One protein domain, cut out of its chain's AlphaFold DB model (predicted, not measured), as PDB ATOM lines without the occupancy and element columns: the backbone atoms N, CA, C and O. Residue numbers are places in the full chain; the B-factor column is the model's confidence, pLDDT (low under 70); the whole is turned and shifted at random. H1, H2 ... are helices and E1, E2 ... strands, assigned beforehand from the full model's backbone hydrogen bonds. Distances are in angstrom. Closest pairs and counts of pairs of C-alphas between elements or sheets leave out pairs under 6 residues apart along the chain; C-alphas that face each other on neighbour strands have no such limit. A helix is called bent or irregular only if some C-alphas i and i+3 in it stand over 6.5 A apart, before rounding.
ATOM      1  N   GLU A 160       5.500 -48.081 -14.708       86.94
ATOM      2  CA  GLU A 160       5.535 -46.754 -14.064       86.94
ATOM      3  C   GLU A 160       4.186 -46.340 -13.470       86.94
ATOM      4  O   GLU A 160       4.112 -46.006 -12.289       86.94
ATOM      5  N   ARG A 161       3.096 -46.462 -14.239       88.31
ATOM      6  CA  ARG A 161       1.745 -46.124 -13.762       88.31
ATOM      7  C   ARG A 161       1.387 -46.907 -12.494       88.31
ATOM      8  O   ARG A 161       0.857 -46.346 -11.545       88.31
ATOM      9  N   LYS A 162       1.742 -48.193 -12.426       91.44
ATOM     10  CA  LYS A 162       1.492 -49.051 -11.253       91.44
ATOM     11  C   LYS A 162       2.306 -48.631 -10.035       91.44
ATOM     12  O   LYS A 162       1.792 -48.703  -8.919       91.44
ATOM     13  N   PHE A 163       3.552 -48.201 -10.236       91.31
ATOM     14  CA  PHE A 163       4.352 -47.614  -9.166       91.31
ATOM     15  C   PHE A 163       3.694 -46.340  -8.627       91.31
ATOM     16  O   PHE A 163       3.428 -46.275  -7.427       91.31
ATOM     17  N   SER A 164       3.380 -45.387  -9.504       88.62
ATOM     18  CA  SER A 164       2.773 -44.105  -9.136       88.62
ATOM     19  C   SER A 164       1.422 -44.274  -8.446       88.62
ATOM     20  O   SER A 164       1.238 -43.735  -7.361       88.62
ATOM     21  N   CYS A 165       0.517 -45.112  -8.971       91.06
ATOM     22  CA  CYS A 165      -0.766 -45.397  -8.316       91.06
ATOM     23  C   CYS A 165      -0.577 -45.932  -6.890       91.06
ATOM     24  O   CYS A 165      -1.293 -45.535  -5.972       91.06
ATOM     25  N   ALA A 166       0.370 -46.857  -6.698       92.81
ATOM     26  CA  ALA A 166       0.628 -47.438  -5.387       92.81
ATOM     27  C   ALA A 166       1.254 -46.418  -4.428       92.81
ATOM     28  O   ALA A 166       0.838 -46.348  -3.274       92.81
ATOM     29  N   ARG A 167       2.223 -45.625  -4.902       91.44
ATOM     30  CA  ARG A 167       2.889 -44.595  -4.100       91.44
ATOM     31  C   ARG A 167       1.915 -43.493  -3.697       91.44
ATOM     32  O   ARG A 167       1.799 -43.223  -2.509       91.44
ATOM     33  N   TYR A 168       1.169 -42.933  -4.648       89.56
ATOM     34  CA  TYR A 168       0.193 -41.877  -4.380       89.56
ATOM     35  C   TYR A 168      -0.885 -42.337  -3.394       89.56
ATOM     36  O   TYR A 168      -1.119 -41.687  -2.379       89.56
ATOM     37  N   ARG A 169      -1.464 -43.527  -3.608       91.50
ATOM     38  CA  ARG A 169      -2.410 -44.116  -2.650       91.50
ATOM     39  C   ARG A 169      -1.806 -44.243  -1.250       91.50
ATOM     40  O   ARG A 169      -2.494 -43.956  -0.275       91.50
ATOM     41  N   SER A 170      -0.566 -44.714  -1.142       93.06
ATOM     42  CA  SER A 170       0.086 -44.901   0.159       93.06
ATOM     43  C   SER A 170       0.357 -43.563   0.843       93.06
ATOM     44  O   SER A 170       0.149 -43.460   2.048       93.06
ATOM     45  N   LEU A 171       0.753 -42.531   0.086       90.38
ATOM     46  CA  LEU A 171       0.945 -41.167   0.592       90.38
ATOM     47  C   LEU A 171      -0.353 -40.592   1.164       90.38
ATOM     48  O   LEU A 171      -0.363 -40.168   2.315       90.38
ATOM     49  N   GLU A 172      -1.447 -40.644   0.404       90.06
ATOM     50  CA  GLU A 172      -2.763 -40.147   0.833       90.06
ATOM     51  C   GLU A 172      -3.271 -40.900   2.074       90.06
ATOM     52  O   GLU A 172      -3.753 -40.300   3.032       90.06
ATOM     53  N   ILE A 173      -3.108 -42.228   2.102       92.12
ATOM     54  CA  ILE A 173      -3.488 -43.060   3.252       92.12
ATOM     55  C   ILE A 173      -2.654 -42.722   4.492       92.12
ATOM     56  O   ILE A 173      -3.208 -42.607   5.584       92.12
ATOM     57  N   ALA A 174      -1.337 -42.586   4.340       92.19
ATOM     58  CA  ALA A 174      -0.454 -42.268   5.451       92.19
ATOM     59  C   ALA A 174      -0.739 -40.859   5.986       92.19
ATOM     60  O   ALA A 174      -0.848 -40.682   7.198       92.19
ATOM     61  N   LEU A 175      -0.942 -39.878   5.105       90.19
ATOM     62  CA  LEU A 175      -1.316 -38.523   5.501       90.19
ATOM     63  C   LEU A 175      -2.647 -38.524   6.263       90.19
ATOM     64  O   LEU A 175      -2.735 -37.978   7.355       90.19
ATOM     65  N   TRP A 176      -3.655 -39.241   5.761       91.38
ATOM     66  CA  TRP A 176      -4.933 -39.379   6.456       91.38
ATOM     67  C   TRP A 176      -4.796 -39.994   7.847       91.38
ATOM     68  O   TRP A 176      -5.407 -39.499   8.789       91.38
ATOM     69  N   TYR A 177      -4.003 -41.058   7.997       91.12
ATOM     70  CA  TYR A 177      -3.822 -41.710   9.296       91.12
ATOM     71  C   TYR A 177      -3.053 -40.871  10.313       91.12
ATOM     72  O   TYR A 177      -3.263 -41.079  11.507       91.12
ATOM     73  N   ARG A 178      -2.200 -39.945   9.862       89.25
ATOM     74  CA  ARG A 178      -1.543 -38.968  10.741       89.25
ATOM     75  C   ARG A 178      -2.586 -38.148  11.499       89.25
ATOM     76  O   ARG A 178      -2.498 -38.006  12.714       89.25
ATOM     77  N   ASP A 179      -3.606 -37.692  10.777       89.38
ATOM     78  CA  ASP A 179      -4.605 -36.758  11.300       89.38
ATOM     79  C   ASP A 179      -5.862 -37.484  11.827       89.38
ATOM     80  O   ASP A 179      -6.602 -36.957  12.654       89.38
ATOM     81  N   ASN A 180      -6.098 -38.723  11.379       90.50
ATOM     82  CA  ASN A 180      -7.274 -39.538  11.700       90.50
ATOM     83  C   ASN A 180      -6.878 -40.976  12.101       90.50
ATOM     84  O   ASN A 180      -7.247 -41.947  11.420       90.50
ATOM     85  N   PRO A 181      -6.120 -41.158  13.196       87.94
ATOM     86  CA  PRO A 181      -5.637 -42.472  13.600       87.94
ATOM     87  C   PRO A 181      -6.800 -43.440  13.860       87.94
ATOM     88  O   PRO A 181      -7.770 -43.125  14.546       87.94
ATOM     89  N   GLY A 182      -6.708 -44.647  13.293       87.62
ATOM     90  CA  GLY A 182      -7.717 -45.702  13.448       87.62
ATOM     91  C   GLY A 182      -8.957 -45.572  12.552       87.62
ATOM     92  O   GLY A 182      -9.751 -46.512  12.483       87.62
ATOM     93  N   VAL A 183      -9.120 -44.470  11.813       93.50
ATOM     94  CA  VAL A 183     -10.251 -44.286  10.890       93.50
ATOM     95  C   VAL A 183      -9.872 -44.768   9.497       93.50
ATOM     96  O   VAL A 183      -8.963 -44.240   8.864       93.50
ATOM     97  N   ARG A 184     -10.606 -45.758   8.978       93.19
ATOM     98  CA  ARG A 184     -10.319 -46.341   7.662       93.19
ATOM     99  C   ARG A 184     -10.449 -45.289   6.539       93.19
ATOM    100  O   ARG A 184     -11.553 -44.776   6.343       93.19
ATOM    101  N   PRO A 185      -9.393 -45.049   5.740       93.25
ATOM    102  CA  PRO A 185      -9.436 -44.105   4.632       93.25
ATOM    103  C   PRO A 185     -10.326 -44.616   3.499       93.25
ATOM    104  O   PRO A 185     -10.393 -45.818   3.204       93.25
ATOM    105  N   LYS A 186     -10.984 -43.674   2.828       94.00
ATOM    106  CA  LYS A 186     -11.776 -43.887   1.610       94.00
ATOM    107  C   LYS A 186     -11.176 -43.064   0.469       94.00
ATOM    108  O   LYS A 186     -10.518 -42.078   0.756       94.00
ATOM    109  N   PRO A 187     -11.432 -43.401  -0.805       93.12
ATOM    110  CA  PRO A 187     -10.913 -42.622  -1.935       93.12
ATOM    111  C   PRO A 187     -11.261 -41.127  -1.906       93.12
ATOM    112  O   PRO A 187     -10.524 -40.325  -2.465       93.12
ATOM    113  N   THR A 188     -12.334 -40.755  -1.208       91.62
ATOM    114  CA  THR A 188     -12.790 -39.373  -1.012       91.62
ATOM    115  C   THR A 188     -11.783 -38.475  -0.292       91.62
ATOM    116  O   THR A 188     -11.983 -37.269  -0.277       91.62
ATOM    117  N   ILE A 189     -10.734 -39.034   0.326       90.31
ATOM    118  CA  ILE A 189      -9.668 -38.242   0.964       90.31
ATOM    119  C   ILE A 189      -8.709 -37.618  -0.053       90.31
ATOM    120  O   ILE A 189      -8.014 -36.668   0.283       90.31
ATOM    121  N   MET A 190      -8.634 -38.180  -1.267       87.94
ATOM    122  CA  MET A 190      -7.660 -37.734  -2.256       87.94
ATOM    123  C   MET A 190      -8.014 -36.322  -2.717       87.94
ATOM    124  O   MET A 190      -9.168 -36.035  -3.031       87.94
ATOM    125  N   ARG A 191      -7.012 -35.449  -2.828       73.50
ATOM    126  CA  ARG A 191      -7.216 -34.057  -3.267       73.50
ATOM    127  C   ARG A 191      -7.489 -33.910  -4.770       73.50
ATOM    128  O   ARG A 191      -7.736 -32.811  -5.246       73.50
ATOM    129  N   GLY A 192      -7.414 -34.998  -5.539       63.44
ATOM    130  CA  GLY A 192      -7.606 -34.973  -6.995       63.44
ATOM    131  C   GLY A 192      -6.419 -34.404  -7.782       63.44
ATOM    132  O   GLY A 192      -6.469 -34.376  -9.006       63.44
ATOM    133  N   LEU A 193      -5.327 -34.036  -7.104       63.81
ATOM    134  CA  LEU A 193      -4.060 -33.558  -7.686       63.81
ATOM    135  C   LEU A 193      -3.118 -34.718  -8.088       63.81
ATOM    136  O   LEU A 193      -1.900 -34.586  -8.115       63.81
ATOM    137  N   SER A 194      -3.688 -35.894  -8.338       58.19
ATOM    138  CA  SER A 194      -2.992 -37.180  -8.303       58.19
ATOM    139  C   SER A 194      -2.008 -37.394  -9.452       58.19
ATOM    140  O   SER A 194      -2.363 -37.266 -10.625       58.19
ATOM    141  N   GLU A 195      -0.811 -37.873  -9.092       67.81
ATOM    142  CA  GLU A 195       0.145 -38.559  -9.972       67.81
ATOM    143  C   GLU A 195      -0.541 -39.688 -10.792       67.81
ATOM    144  O   GLU A 195      -1.644 -40.126 -10.455       67.81
ATOM    145  N   ARG A 196       0.125 -40.168 -11.860       80.69
ATOM    146  CA  ARG A 196      -0.335 -41.181 -12.849       80.69
ATOM    147  C   ARG A 196      -1.376 -42.191 -12.328       80.69
ATOM    148  O   ARG A 196      -1.176 -42.831 -11.290       80.69
ATOM    149  N   GLY A 197      -2.363 -42.503 -13.171       88.62
ATOM    150  CA  GLY A 197      -3.361 -43.542 -12.918       88.62
ATOM    151  C   GLY A 197      -4.800 -43.063 -13.001       88.62
ATOM    152  O   GLY A 197      -5.102 -41.904 -12.738       88.62
ATOM    153  N   PHE A 198      -5.699 -43.993 -13.314       91.50
ATOM    154  CA  PHE A 198      -7.105 -43.678 -13.533       91.50
ATOM    155  C   PHE A 198      -7.920 -43.811 -12.254       91.50
ATOM    156  O   PHE A 198      -7.919 -44.865 -11.612       91.50
ATOM    157  N   TYR A 199      -8.662 -42.771 -11.911       93.19
ATOM    158  CA  TYR A 199      -9.649 -42.788 -10.838       93.19
ATOM    159  C   TYR A 199     -11.003 -42.322 -11.364       93.19
ATOM    160  O   TYR A 199     -11.108 -41.797 -12.466       93.19
ATOM    161  N   ILE A 200     -12.057 -42.567 -10.594       94.00
ATOM    162  CA  ILE A 200     -13.424 -42.223 -10.974       94.00
ATOM    163  C   ILE A 200     -13.932 -41.171 -10.009       94.00
ATOM    164  O   ILE A 200     -13.834 -41.366  -8.795       94.00
ATOM    165  N   THR A 201     -14.508 -40.103 -10.541       94.44
ATOM    166  CA  THR A 201     -15.350 -39.181  -9.782       94.44
ATOM    167  C   THR A 201     -16.809 -39.359 -10.179       94.44
ATOM    168  O   THR A 201     -17.121 -39.922 -11.231       94.44
ATOM    169  N   GLY A 202     -17.710 -38.935  -9.305       94.69
ATOM    170  CA  GLY A 202     -19.136 -38.901  -9.599       94.69
ATOM    171  C   GLY A 202     -19.947 -38.463  -8.393       94.69
ATOM    172  O   GLY A 202     -19.426 -38.352  -7.280       94.69
ATOM    173  N   LYS A 203     -21.235 -38.223  -8.611       95.69
ATOM    174  CA  LYS A 203     -22.174 -37.789  -7.583       95.69
ATOM    175  C   LYS A 203     -23.050 -38.958  -7.148       95.69
ATOM    176  O   LYS A 203     -23.871 -39.481  -7.904       95.69
ATOM    177  N   THR A 204     -22.861 -39.407  -5.910       92.00
ATOM    178  CA  THR A 204     -23.732 -40.424  -5.311       92.00
ATOM    179  C   THR A 204     -25.044 -39.790  -4.837       92.00
ATOM    180  O   THR A 204     -25.084 -38.608  -4.510       92.00
ATOM    181  N   LYS A 205     -26.124 -40.579  -4.721       87.75
ATOM    182  CA  LYS A 205     -27.470 -40.090  -4.328       87.75
ATOM    183  C   LYS A 205     -27.515 -39.256  -3.039       87.75
ATOM    184  O   LYS A 205     -28.478 -38.536  -2.813       87.75
ATOM    185  N   ARG A 206     -26.533 -39.431  -2.151       84.50
ATOM    186  CA  ARG A 206     -26.458 -38.755  -0.845       84.50
ATOM    187  C   ARG A 206     -25.413 -37.639  -0.807       84.50
ATOM    188  O   ARG A 206     -25.354 -36.933   0.194       84.50
ATOM    189  N   ALA A 207     -24.582 -37.506  -1.837       85.81
ATOM    190  CA  ALA A 207     -23.512 -36.523  -1.869       85.81
ATOM    191  C   ALA A 207     -24.027 -35.172  -2.381       85.81
ATOM    192  O   ALA A 207     -24.765 -35.095  -3.365       85.81
ATOM    193  N   ALA A 208     -23.618 -34.093  -1.711       86.25
ATOM    194  CA  ALA A 208     -23.944 -32.730  -2.125       86.25
ATOM    195  C   ALA A 208     -23.185 -32.309  -3.399       86.25
ATOM    196  O   ALA A 208     -23.694 -31.513  -4.184       86.25
ATOM    197  N   ALA A 209     -21.997 -32.877  -3.618       88.19
ATOM    198  CA  ALA A 209     -21.116 -32.606  -4.747       88.19
ATOM    199  C   ALA A 209     -20.461 -33.905  -5.243       88.19
ATOM    200  O   ALA A 209     -20.528 -34.936  -4.569       88.19
ATOM    201  N   SER A 210     -19.831 -33.850  -6.417       89.50
ATOM    202  CA  SER A 210     -19.052 -34.970  -6.946       89.50
ATOM    203  C   SER A 210     -17.864 -35.283  -6.040       89.50
ATOM    204  O   SER A 210     -17.153 -34.388  -5.588       89.50
ATOM    205  N   GLU A 211     -17.639 -36.568  -5.795       92.00
ATOM    206  CA  GLU A 211     -16.576 -37.074  -4.932       92.00
ATOM    207  C   GLU A 211     -15.719 -38.098  -5.686       92.00
ATOM    208  O   GLU A 211     -16.150 -38.668  -6.693       92.00
ATOM    209  N   ILE A 212     -14.496 -38.353  -5.212       92.75
ATOM    210  CA  ILE A 212     -13.665 -39.419  -5.776       92.75
ATOM    211  C   ILE A 212     -14.129 -40.771  -5.223       92.75
ATOM    212  O   ILE A 212     -14.114 -41.020  -4.018       92.75
ATOM    213  N   LEU A 213     -14.511 -41.671  -6.126       94.25
ATOM    214  CA  LEU A 213     -15.154 -42.949  -5.820       94.25
ATOM    215  C   LEU A 213     -14.174 -44.124  -5.771       94.25
ATOM    216  O   LEU A 213     -14.470 -45.157  -5.165       94.25
ATOM    217  N   THR A 214     -13.004 -44.003  -6.404       94.88
ATOM    218  CA  THR A 214     -12.015 -45.089  -6.474       94.88
ATOM    219  C   THR A 214     -10.597 -44.607  -6.240       94.88
ATOM    220  O   THR A 214     -10.210 -43.553  -6.728       94.88
ATOM    221  N   TRP A 215      -9.789 -45.441  -5.585       93.69
ATOM    222  CA  TRP A 215      -8.331 -45.310  -5.625       93.69
ATOM    223  C   TRP A 215      -7.819 -45.400  -7.071       93.69
ATOM    224  O   TRP A 215      -8.440 -46.119  -7.867       93.69
ATOM    225  N   PRO A 216      -6.691 -44.745  -7.402       92.12
ATOM    226  CA  PRO A 216      -6.129 -44.779  -8.744       92.12
ATOM    227  C   PRO A 216      -5.761 -46.208  -9.150       92.12
ATOM    228  O   PRO A 216      -5.246 -47.006  -8.359       92.12
ATOM    229  N   SER A 217      -6.051 -46.531 -10.403       92.75
ATOM    230  CA  SER A 217      -5.812 -47.824 -11.025       92.75
ATOM    231  C   SER A 217      -4.815 -47.674 -12.170       92.75
ATOM    232  O   SER A 217      -4.971 -46.779 -13.004       92.75
ATOM    233  N   PRO A 218      -3.828 -48.579 -12.285       91.62
ATOM    234  CA  PRO A 218      -2.971 -48.609 -13.460       91.62
ATOM    235  C   PRO A 218      -3.673 -49.188 -14.699       91.62
ATOM    236  O   PRO A 218      -3.207 -48.997 -15.819       91.62
ATOM    237  N   ASP A 219      -4.780 -49.904 -14.504       91.88
ATOM    238  CA  ASP A 219      -5.508 -50.604 -15.559       91.88
ATOM    239  C   ASP A 219      -6.763 -49.812 -15.954       91.88
ATOM    240  O   ASP A 219      -7.693 -49.641 -15.149       91.88
ATOM    241  N   LEU A 220      -6.776 -49.324 -17.197       92.00
ATOM    242  CA  LEU A 220      -7.891 -48.571 -17.757       92.00
ATOM    243  C   LEU A 220      -9.132 -49.447 -17.978       92.00
ATOM    244  O   LEU A 220     -10.239 -49.008 -17.680       92.00
ATOM    245  N   SER A 221      -8.971 -50.698 -18.419       92.44
ATOM    246  CA  SER A 221     -10.089 -51.632 -18.625       92.44
ATOM    247  C   SER A 221     -10.828 -51.900 -17.316       92.44
ATOM    248  O   SER A 221     -12.060 -51.847 -17.248       92.44
ATOM    249  N   VAL A 222     -10.081 -52.113 -16.229       94.00
ATOM    250  CA  VAL A 222     -10.658 -52.250 -14.884       94.00
ATOM    251  C   VAL A 222     -11.408 -50.981 -14.476       94.00
ATOM    252  O   VAL A 222     -12.470 -51.077 -13.857       94.00
ATOM    253  N   THR A 223     -10.891 -49.805 -14.828       94.19
ATOM    254  CA  THR A 223     -11.512 -48.521 -14.479       94.19
ATOM    255  C   THR A 223     -12.798 -48.283 -15.265       94.19
ATOM    256  O   THR A 223     -13.828 -48.012 -14.654       94.19
ATOM    257  N   ILE A 224     -12.795 -48.515 -16.578       94.25
ATOM    258  CA  ILE A 224     -13.989 -48.464 -17.437       94.25
ATOM    259  C   ILE A 224     -15.075 -49.413 -16.917       94.25
ATOM    260  O   ILE A 224     -16.231 -49.026 -16.746       94.25
ATOM    261  N   ASN A 225     -14.710 -50.654 -16.584       94.50
ATOM    262  CA  ASN A 225     -15.663 -51.626 -16.049       94.50
ATOM    263  C   ASN A 225     -16.233 -51.212 -14.682       94.50
ATOM    264  O   ASN A 225     -17.375 -51.545 -14.363       94.50
ATOM    265  N   ARG A 226     -15.462 -50.495 -13.857       95.88
ATOM    266  CA  ARG A 226     -15.962 -49.912 -12.602       95.88
ATOM    267  C   ARG A 226     -16.886 -48.725 -12.861       95.88
ATOM    268  O   ARG A 226     -17.920 -48.652 -12.207       95.88
ATOM    269  N   ALA A 227     -16.553 -47.853 -13.813       95.31
ATOM    270  CA  ALA A 227     -17.380 -46.711 -14.195       95.31
ATOM    271  C   ALA A 227     -18.761 -47.169 -14.678       95.31
ATOM    272  O   ALA A 227     -19.771 -46.703 -14.153       95.31
ATOM    273  N   ARG A 228     -18.816 -48.189 -15.547       94.69
ATOM    274  CA  ARG A 228     -20.082 -48.808 -15.979       94.69
ATOM    275  C   ARG A 228     -20.930 -49.281 -14.794       94.69
ATOM    276  O   ARG A 228     -22.099 -48.930 -14.694       94.69
ATOM    277  N   LYS A 229     -20.321 -49.986 -13.835       94.94
ATOM    278  CA  LYS A 229     -21.016 -50.436 -12.614       94.94
ATOM    279  C   LYS A 229     -21.509 -49.285 -11.737       94.94
ATOM    280  O   LYS A 229     -22.472 -49.471 -10.998       94.94
ATOM    281  N   PHE A 230     -20.845 -48.128 -11.742       95.44
ATOM    282  CA  PHE A 230     -21.326 -46.948 -11.021       95.44
ATOM    283  C   PHE A 230     -22.546 -46.331 -11.706       95.44
ATOM    284  O   PHE A 230     -23.525 -46.048 -11.016       95.44
ATOM    285  N   VAL A 231     -22.535 -46.228 -13.037       93.69
ATOM    286  CA  VAL A 231     -23.700 -45.786 -13.820       93.69
ATOM    287  C   VAL A 231     -24.898 -46.712 -13.580       93.69
ATOM    288  O   VAL A 231     -25.969 -46.242 -13.212       93.69
ATOM    289  N   GLU A 232     -24.705 -48.034 -13.651       93.69
ATOM    290  CA  GLU A 232     -25.751 -49.037 -13.362       93.69
ATOM    291  C   GLU A 232     -26.345 -48.907 -11.945       93.69
ATOM    292  O   GLU A 232     -27.489 -49.283 -11.697       93.69
ATOM    293  N   ARG A 233     -25.576 -48.366 -10.992       93.88
ATOM    294  CA  ARG A 233     -26.009 -48.126  -9.604       93.88
ATOM    295  C   ARG A 233     -26.656 -46.752  -9.400       93.88
ATOM    296  O   ARG A 233     -27.038 -46.432  -8.271       93.88
ATOM    297  N   GLY A 234     -26.791 -45.959 -10.460       94.12
ATOM    298  CA  GLY A 234     -27.371 -44.620 -10.430       94.12
ATOM    299  C   GLY A 234     -26.447 -43.569  -9.820       94.12
ATOM    300  O   GLY A 234     -26.929 -42.697  -9.102       94.12
ATOM    301  N   VAL A 235     -25.132 -43.689 -10.028       95.81
ATOM    302  CA  VAL A 235     -24.198 -42.575  -9.804       95.81
ATOM    303  C   VAL A 235     -24.298 -41.622 -10.990       95.81
ATOM    304  O   VAL A 235     -24.219 -42.057 -12.138       95.81
ATOM    305  N   GLU A 236     -24.468 -40.340 -10.698       94.44
ATOM    306  CA  GLU A 236     -24.563 -39.266 -11.689       94.44
ATOM    307  C   GLU A 236     -23.177 -38.667 -11.968       94.44
ATOM    308  O   GLU A 236     -22.253 -38.826 -11.164       94.44
ATOM    309  N   ASP A 237     -23.022 -37.993 -13.109       92.75
ATOM    310  CA  ASP A 237     -21.800 -37.270 -13.493       92.75
ATOM    311  C   ASP A 237     -20.515 -38.105 -13.359       92.75
ATOM    312  O   ASP A 237     -19.501 -37.643 -12.836       92.75
ATOM    313  N   VAL A 238     -20.561 -39.369 -13.794       94.94
ATOM    314  CA  VAL A 238     -19.399 -40.262 -13.725       94.94
ATOM    315  C   VAL A 238     -18.322 -39.767 -14.686       94.94
ATOM    316  O   VAL A 238     -18.546 -39.675 -15.894       94.94
ATOM    317  N   VAL A 239     -17.130 -39.501 -14.162       93.19
ATOM    318  CA  VAL A 239     -15.959 -39.070 -14.933       93.19
ATOM    319  C   VAL A 239     -14.793 -39.989 -14.590       93.19
ATOM    320  O   VAL A 239     -14.549 -40.283 -13.420       93.19
ATOM    321  N   ILE A 240     -14.073 -40.465 -15.605       92.44
ATOM    322  CA  ILE A 240     -12.781 -41.126 -15.396       92.44
ATOM    323  C   ILE A 240     -11.703 -40.061 -15.554       92.44
ATOM    324  O   ILE A 240     -11.638 -39.387 -16.584       92.44
ATOM    325  N   CYS A 241     -10.859 -39.936 -14.538       89.12
ATOM    326  CA  CYS A 241      -9.837 -38.913 -14.452       89.12
ATOM    327  C   CYS A 241      -8.425 -39.503 -14.394       89.12
ATOM    328  O   CYS A 241      -8.216 -40.579 -13.832       89.12
ATOM    329  N   GLU A 242      -7.457 -38.761 -14.924       86.94
ATOM    330  CA  GLU A 242      -6.016 -38.963 -14.756       86.94
ATOM    331  C   GLU A 242      -5.338 -37.581 -14.770       86.94
ATOM    332  O   GLU A 242      -5.686 -36.745 -15.598       86.94
ATOM    333  N   PHE A 243      -4.395 -37.309 -13.859       77.12
ATOM    334  CA  PHE A 243      -3.684 -36.016 -13.777       77.12
ATOM    335  C   PHE A 243      -4.585 -34.768 -13.694       77.12
ATOM    336  O   PHE A 243      -4.290 -33.733 -14.284       77.12
ATOM    337  N   GLY A 244      -5.717 -34.858 -12.991       74.69
ATOM    338  CA  GLY A 244      -6.682 -33.754 -12.910       74.69
ATOM    339  C   GLY A 244      -7.498 -33.526 -14.190       74.69
ATOM    340  O   GLY A 244      -8.438 -32.738 -14.175       74.69
ATOM    341  N   VAL A 245      -7.205 -34.254 -15.271       82.31
ATOM    342  CA  VAL A 245      -7.983 -34.273 -16.515       82.31
ATOM    343  C   VAL A 245      -9.073 -35.324 -16.388       82.31
ATOM    344  O   VAL A 245      -8.788 -36.455 -16.002       82.31
ATOM    345  N   GLY A 246     -10.313 -34.979 -16.731       86.44
ATOM    346  CA  GLY A 246     -11.460 -35.880 -16.634       86.44
ATOM    347  C   GLY A 246     -12.226 -35.993 -17.946       86.44
ATOM    348  O   GLY A 246     -12.559 -34.981 -18.556       86.44
ATOM    349  N   ILE A 247     -12.544 -37.220 -18.360       88.81
ATOM    350  CA  ILE A 247     -13.425 -37.484 -19.502       88.81
ATOM    351  C   ILE A 247     -14.737 -38.095 -18.975       88.81
ATOM    352  O   ILE A 247     -14.694 -39.080 -18.227       88.81
ATOM    353  N   PRO A 248     -15.912 -37.540 -19.333       91.75
ATOM    354  CA  PRO A 248     -17.196 -38.106 -18.935       91.75
ATOM    355  C   PRO A 248     -17.363 -39.561 -19.390       91.75
ATOM    356  O   PRO A 248     -16.949 -39.955 -20.484       91.75
ATOM    357  N   PHE A 249     -18.008 -40.367 -18.553       91.50
ATOM    358  CA  PHE A 249     -18.386 -41.739 -18.859       91.50
ATOM    359  C   PHE A 249     -19.912 -41.843 -18.962       91.50
ATOM    360  O   PHE A 249     -20.621 -41.917 -17.962       91.50
ATOM    361  N   ASN A 250     -20.413 -41.843 -20.194       87.88
ATOM    362  CA  ASN A 250     -21.826 -42.018 -20.527       87.88
ATOM    363  C   ASN A 250     -21.961 -42.796 -21.848       87.88
ATOM    364  O   ASN A 250     -20.957 -43.086 -22.503       87.88
ATOM    365  N   GLU A 251     -23.193 -43.127 -22.240       80.38
ATOM    366  CA  GLU A 251     -23.473 -43.915 -23.453       80.38
ATOM    367  C   GLU A 251     -22.864 -43.299 -24.723       80.38
ATOM    368  O   GLU A 251     -22.317 -44.015 -25.560       80.38
ATOM    369  N   GLN A 252     -22.879 -41.968 -24.843       82.56
ATOM    370  CA  GLN A 252     -22.335 -41.258 -26.008       82.56
ATOM    371  C   GLN A 252     -20.803 -41.354 -26.090       82.56
ATOM    372  O   GLN A 252     -20.236 -41.288 -27.179       82.56
ATOM    373  N   MET A 253     -20.130 -41.554 -24.954       85.56
ATOM    374  CA  MET A 253     -18.669 -41.623 -24.853       85.56
ATOM    375  C   MET A 253     -18.116 -43.054 -24.883       85.56
ATOM    376  O   MET A 253     -16.896 -43.229 -24.856       85.56
ATOM    377  N   GLU A 254     -18.956 -44.095 -24.966       80.75
ATOM    378  CA  GLU A 254     -18.474 -45.486 -24.982       80.75
ATOM    379  C   GLU A 254     -17.521 -45.776 -26.151       80.75
ATOM    380  O   GLU A 254     -16.529 -46.490 -25.974       80.75
ATOM    381  N   GLY A 255     -17.794 -45.219 -27.337       83.81
ATOM    382  CA  GLY A 255     -16.916 -45.348 -28.505       83.81
ATOM    383  C   GLY A 255     -15.536 -44.737 -28.257       83.81
ATOM    384  O   GLY A 255     -14.515 -45.382 -28.500       83.81
ATOM    385  N   THR A 256     -15.506 -43.539 -27.671       87.94
ATOM    386  CA  THR A 256     -14.274 -42.849 -27.271       87.94
ATOM    387  C   THR A 256     -13.475 -43.682 -26.273       87.94
ATOM    388  O   THR A 256     -12.277 -43.878 -26.454       87.94
ATOM    389  N   TRP A 257     -14.125 -44.248 -25.254       89.25
ATOM    390  CA  TRP A 257     -13.444 -45.076 -24.256       89.25
ATOM    391  C   TRP A 257     -12.893 -46.388 -24.817       89.25
ATOM    392  O   TRP A 257     -11.826 -46.823 -24.380       89.25
ATOM    393  N   LYS A 258     -13.561 -47.001 -25.804       87.88
ATOM    394  CA  LYS A 258     -13.009 -48.155 -26.536       87.88
ATOM    395  C   LYS A 258     -11.741 -47.769 -27.296       87.88
ATOM    396  O   LYS A 258     -10.728 -48.444 -27.145       87.88
ATOM    397  N   MET A 259     -11.767 -46.648 -28.018       88.19
ATOM    398  CA  MET A 259     -10.597 -46.140 -28.741       88.19
ATOM    399  C   MET A 259      -9.434 -45.808 -27.793       88.19
ATOM    400  O   MET A 259      -8.300 -46.210 -28.044       88.19
ATOM    401  N   ILE A 260      -9.696 -45.131 -26.668       89.50
ATOM    402  CA  ILE A 260      -8.665 -44.831 -25.658       89.50
ATOM    403  C   ILE A 260      -8.080 -46.128 -25.084       89.50
ATOM    404  O   ILE A 260      -6.867 -46.224 -24.905       89.50
ATOM    405  N   LEU A 261      -8.909 -47.143 -24.821       90.25
ATOM    406  CA  LEU A 261      -8.439 -48.438 -24.334       90.25
ATOM    407  C   LEU A 261      -7.549 -49.155 -25.358       90.25
ATOM    408  O   LEU A 261      -6.502 -49.683 -24.987       90.25
ATOM    409  N   GLU A 262      -7.934 -49.160 -26.633       89.12
ATOM    410  CA  GLU A 262      -7.120 -49.723 -27.714       89.12
ATOM    411  C   GLU A 262      -5.766 -49.011 -27.820       89.12
ATOM    412  O   GLU A 262      -4.726 -49.673 -27.893       89.12
ATOM    413  N   LEU A 263      -5.760 -47.678 -27.737       88.06
ATOM    414  CA  LEU A 263      -4.535 -46.882 -27.707       88.06
ATOM    415  C   LEU A 263      -3.677 -47.197 -26.474       88.06
ATOM    416  O   LEU A 263      -2.461 -47.339 -26.604       88.06
ATOM    417  N   ASP A 264      -4.276 -47.353 -25.289       87.50
ATOM    418  CA  ASP A 264      -3.541 -47.724 -24.076       87.50
ATOM    419  C   ASP A 264      -2.873 -49.096 -24.237       87.50
ATOM    420  O   ASP A 264      -1.690 -49.244 -23.927       87.50
ATOM    421  N   VAL A 265      -3.576 -50.083 -24.806       86.25
ATOM    422  CA  VAL A 265      -3.023 -51.419 -25.095       86.25
ATOM    423  C   VAL A 265      -1.878 -51.340 -26.108       86.25
ATOM    424  O   VAL A 265      -0.801 -51.883 -25.850       86.25
ATOM    425  N   GLN A 266      -2.059 -50.617 -27.219       85.56
ATOM    426  CA  GLN A 266      -1.007 -50.397 -28.222       85.56
ATOM    427  C   GLN A 266       0.235 -49.724 -27.616       85.56
ATOM    428  O   GLN A 266       1.368 -50.041 -27.979       85.56
ATOM    429  N   ARG A 267       0.034 -48.827 -26.645       81.94
ATOM    430  CA  ARG A 267       1.093 -48.109 -25.923       81.94
ATOM    431  C   ARG A 267       1.586 -48.840 -24.672       81.94
ATOM    432  O   ARG A 267       2.274 -48.225 -23.861       81.94
ATOM    433  N   LYS A 268       1.290 -50.137 -24.514       82.25
ATOM    434  CA  LYS A 268       1.724 -50.966 -23.371       82.25
ATOM    435  C   LYS A 268       1.306 -50.383 -22.013       82.25
ATOM    436  O   LYS A 268       2.099 -50.359 -21.076       82.25
TER     437      LYS A 268
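AT A GLANCE: This is residues 160 to 268 of the 276 residues of an uncharacterized protein of Delftia lacustris (UniProt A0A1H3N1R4). A small antiparallel sheet, E1 - E2 - E3, has H2 packed along one face and H3 beside H2; H1 lies beyond the E1 edge, and residues 178 to 183 stick out. The 109 printed residues, mixed in class, run H1, E1, H2, E2, E3, H3. They are compact, with a radius of gyration of the C-alphas of 14.3 A, and flat, spanning 43 by 35 by 19 A.

HOW THE PARTS SIT: E2, residues 236 to 242, is antiparallel to E1, residues 199 to 203, and to E3, residues 245 to 248, its hairpin partner. Within hydrogen-bond range are N 201 and O 239, 2.9 A, and N 240 and O 247, 3.0 A. H2, residues 220 to 232, is on the sheet over E1 and E2, height 9.4 A; its closest C-alphas to E2 are Ala 227 and Val 238, 6.8 A. With residues 220 to 224 alone H2 touches H3, residues 251 to 266, opposite ways at a shallow tilt of 16 degrees; the closest C-alphas, Leu 220 and Leu 261, are 6.6 A apart. H1, residues 160 to 179, is apart from both. Every O i to N i+4 pair is within hydrogen-bond range in H2, 15 of 16 in H1, 10 of 12 in H3.

IN THESE COORDINATES: H1 begins at C-alpha 160 (5.535, -46.754, -14.064) and measures 29.1 A. Irregular H3, with C-alphas 252 and 255 7.2 A apart, ends at C-alpha 266 (-1.007, -50.397, -28.222).

THE WHOLE: The printed part has no cut. The links H1 to E1 and E1 to H2 are long. Residues 192 to 195 have pLDDT under 70.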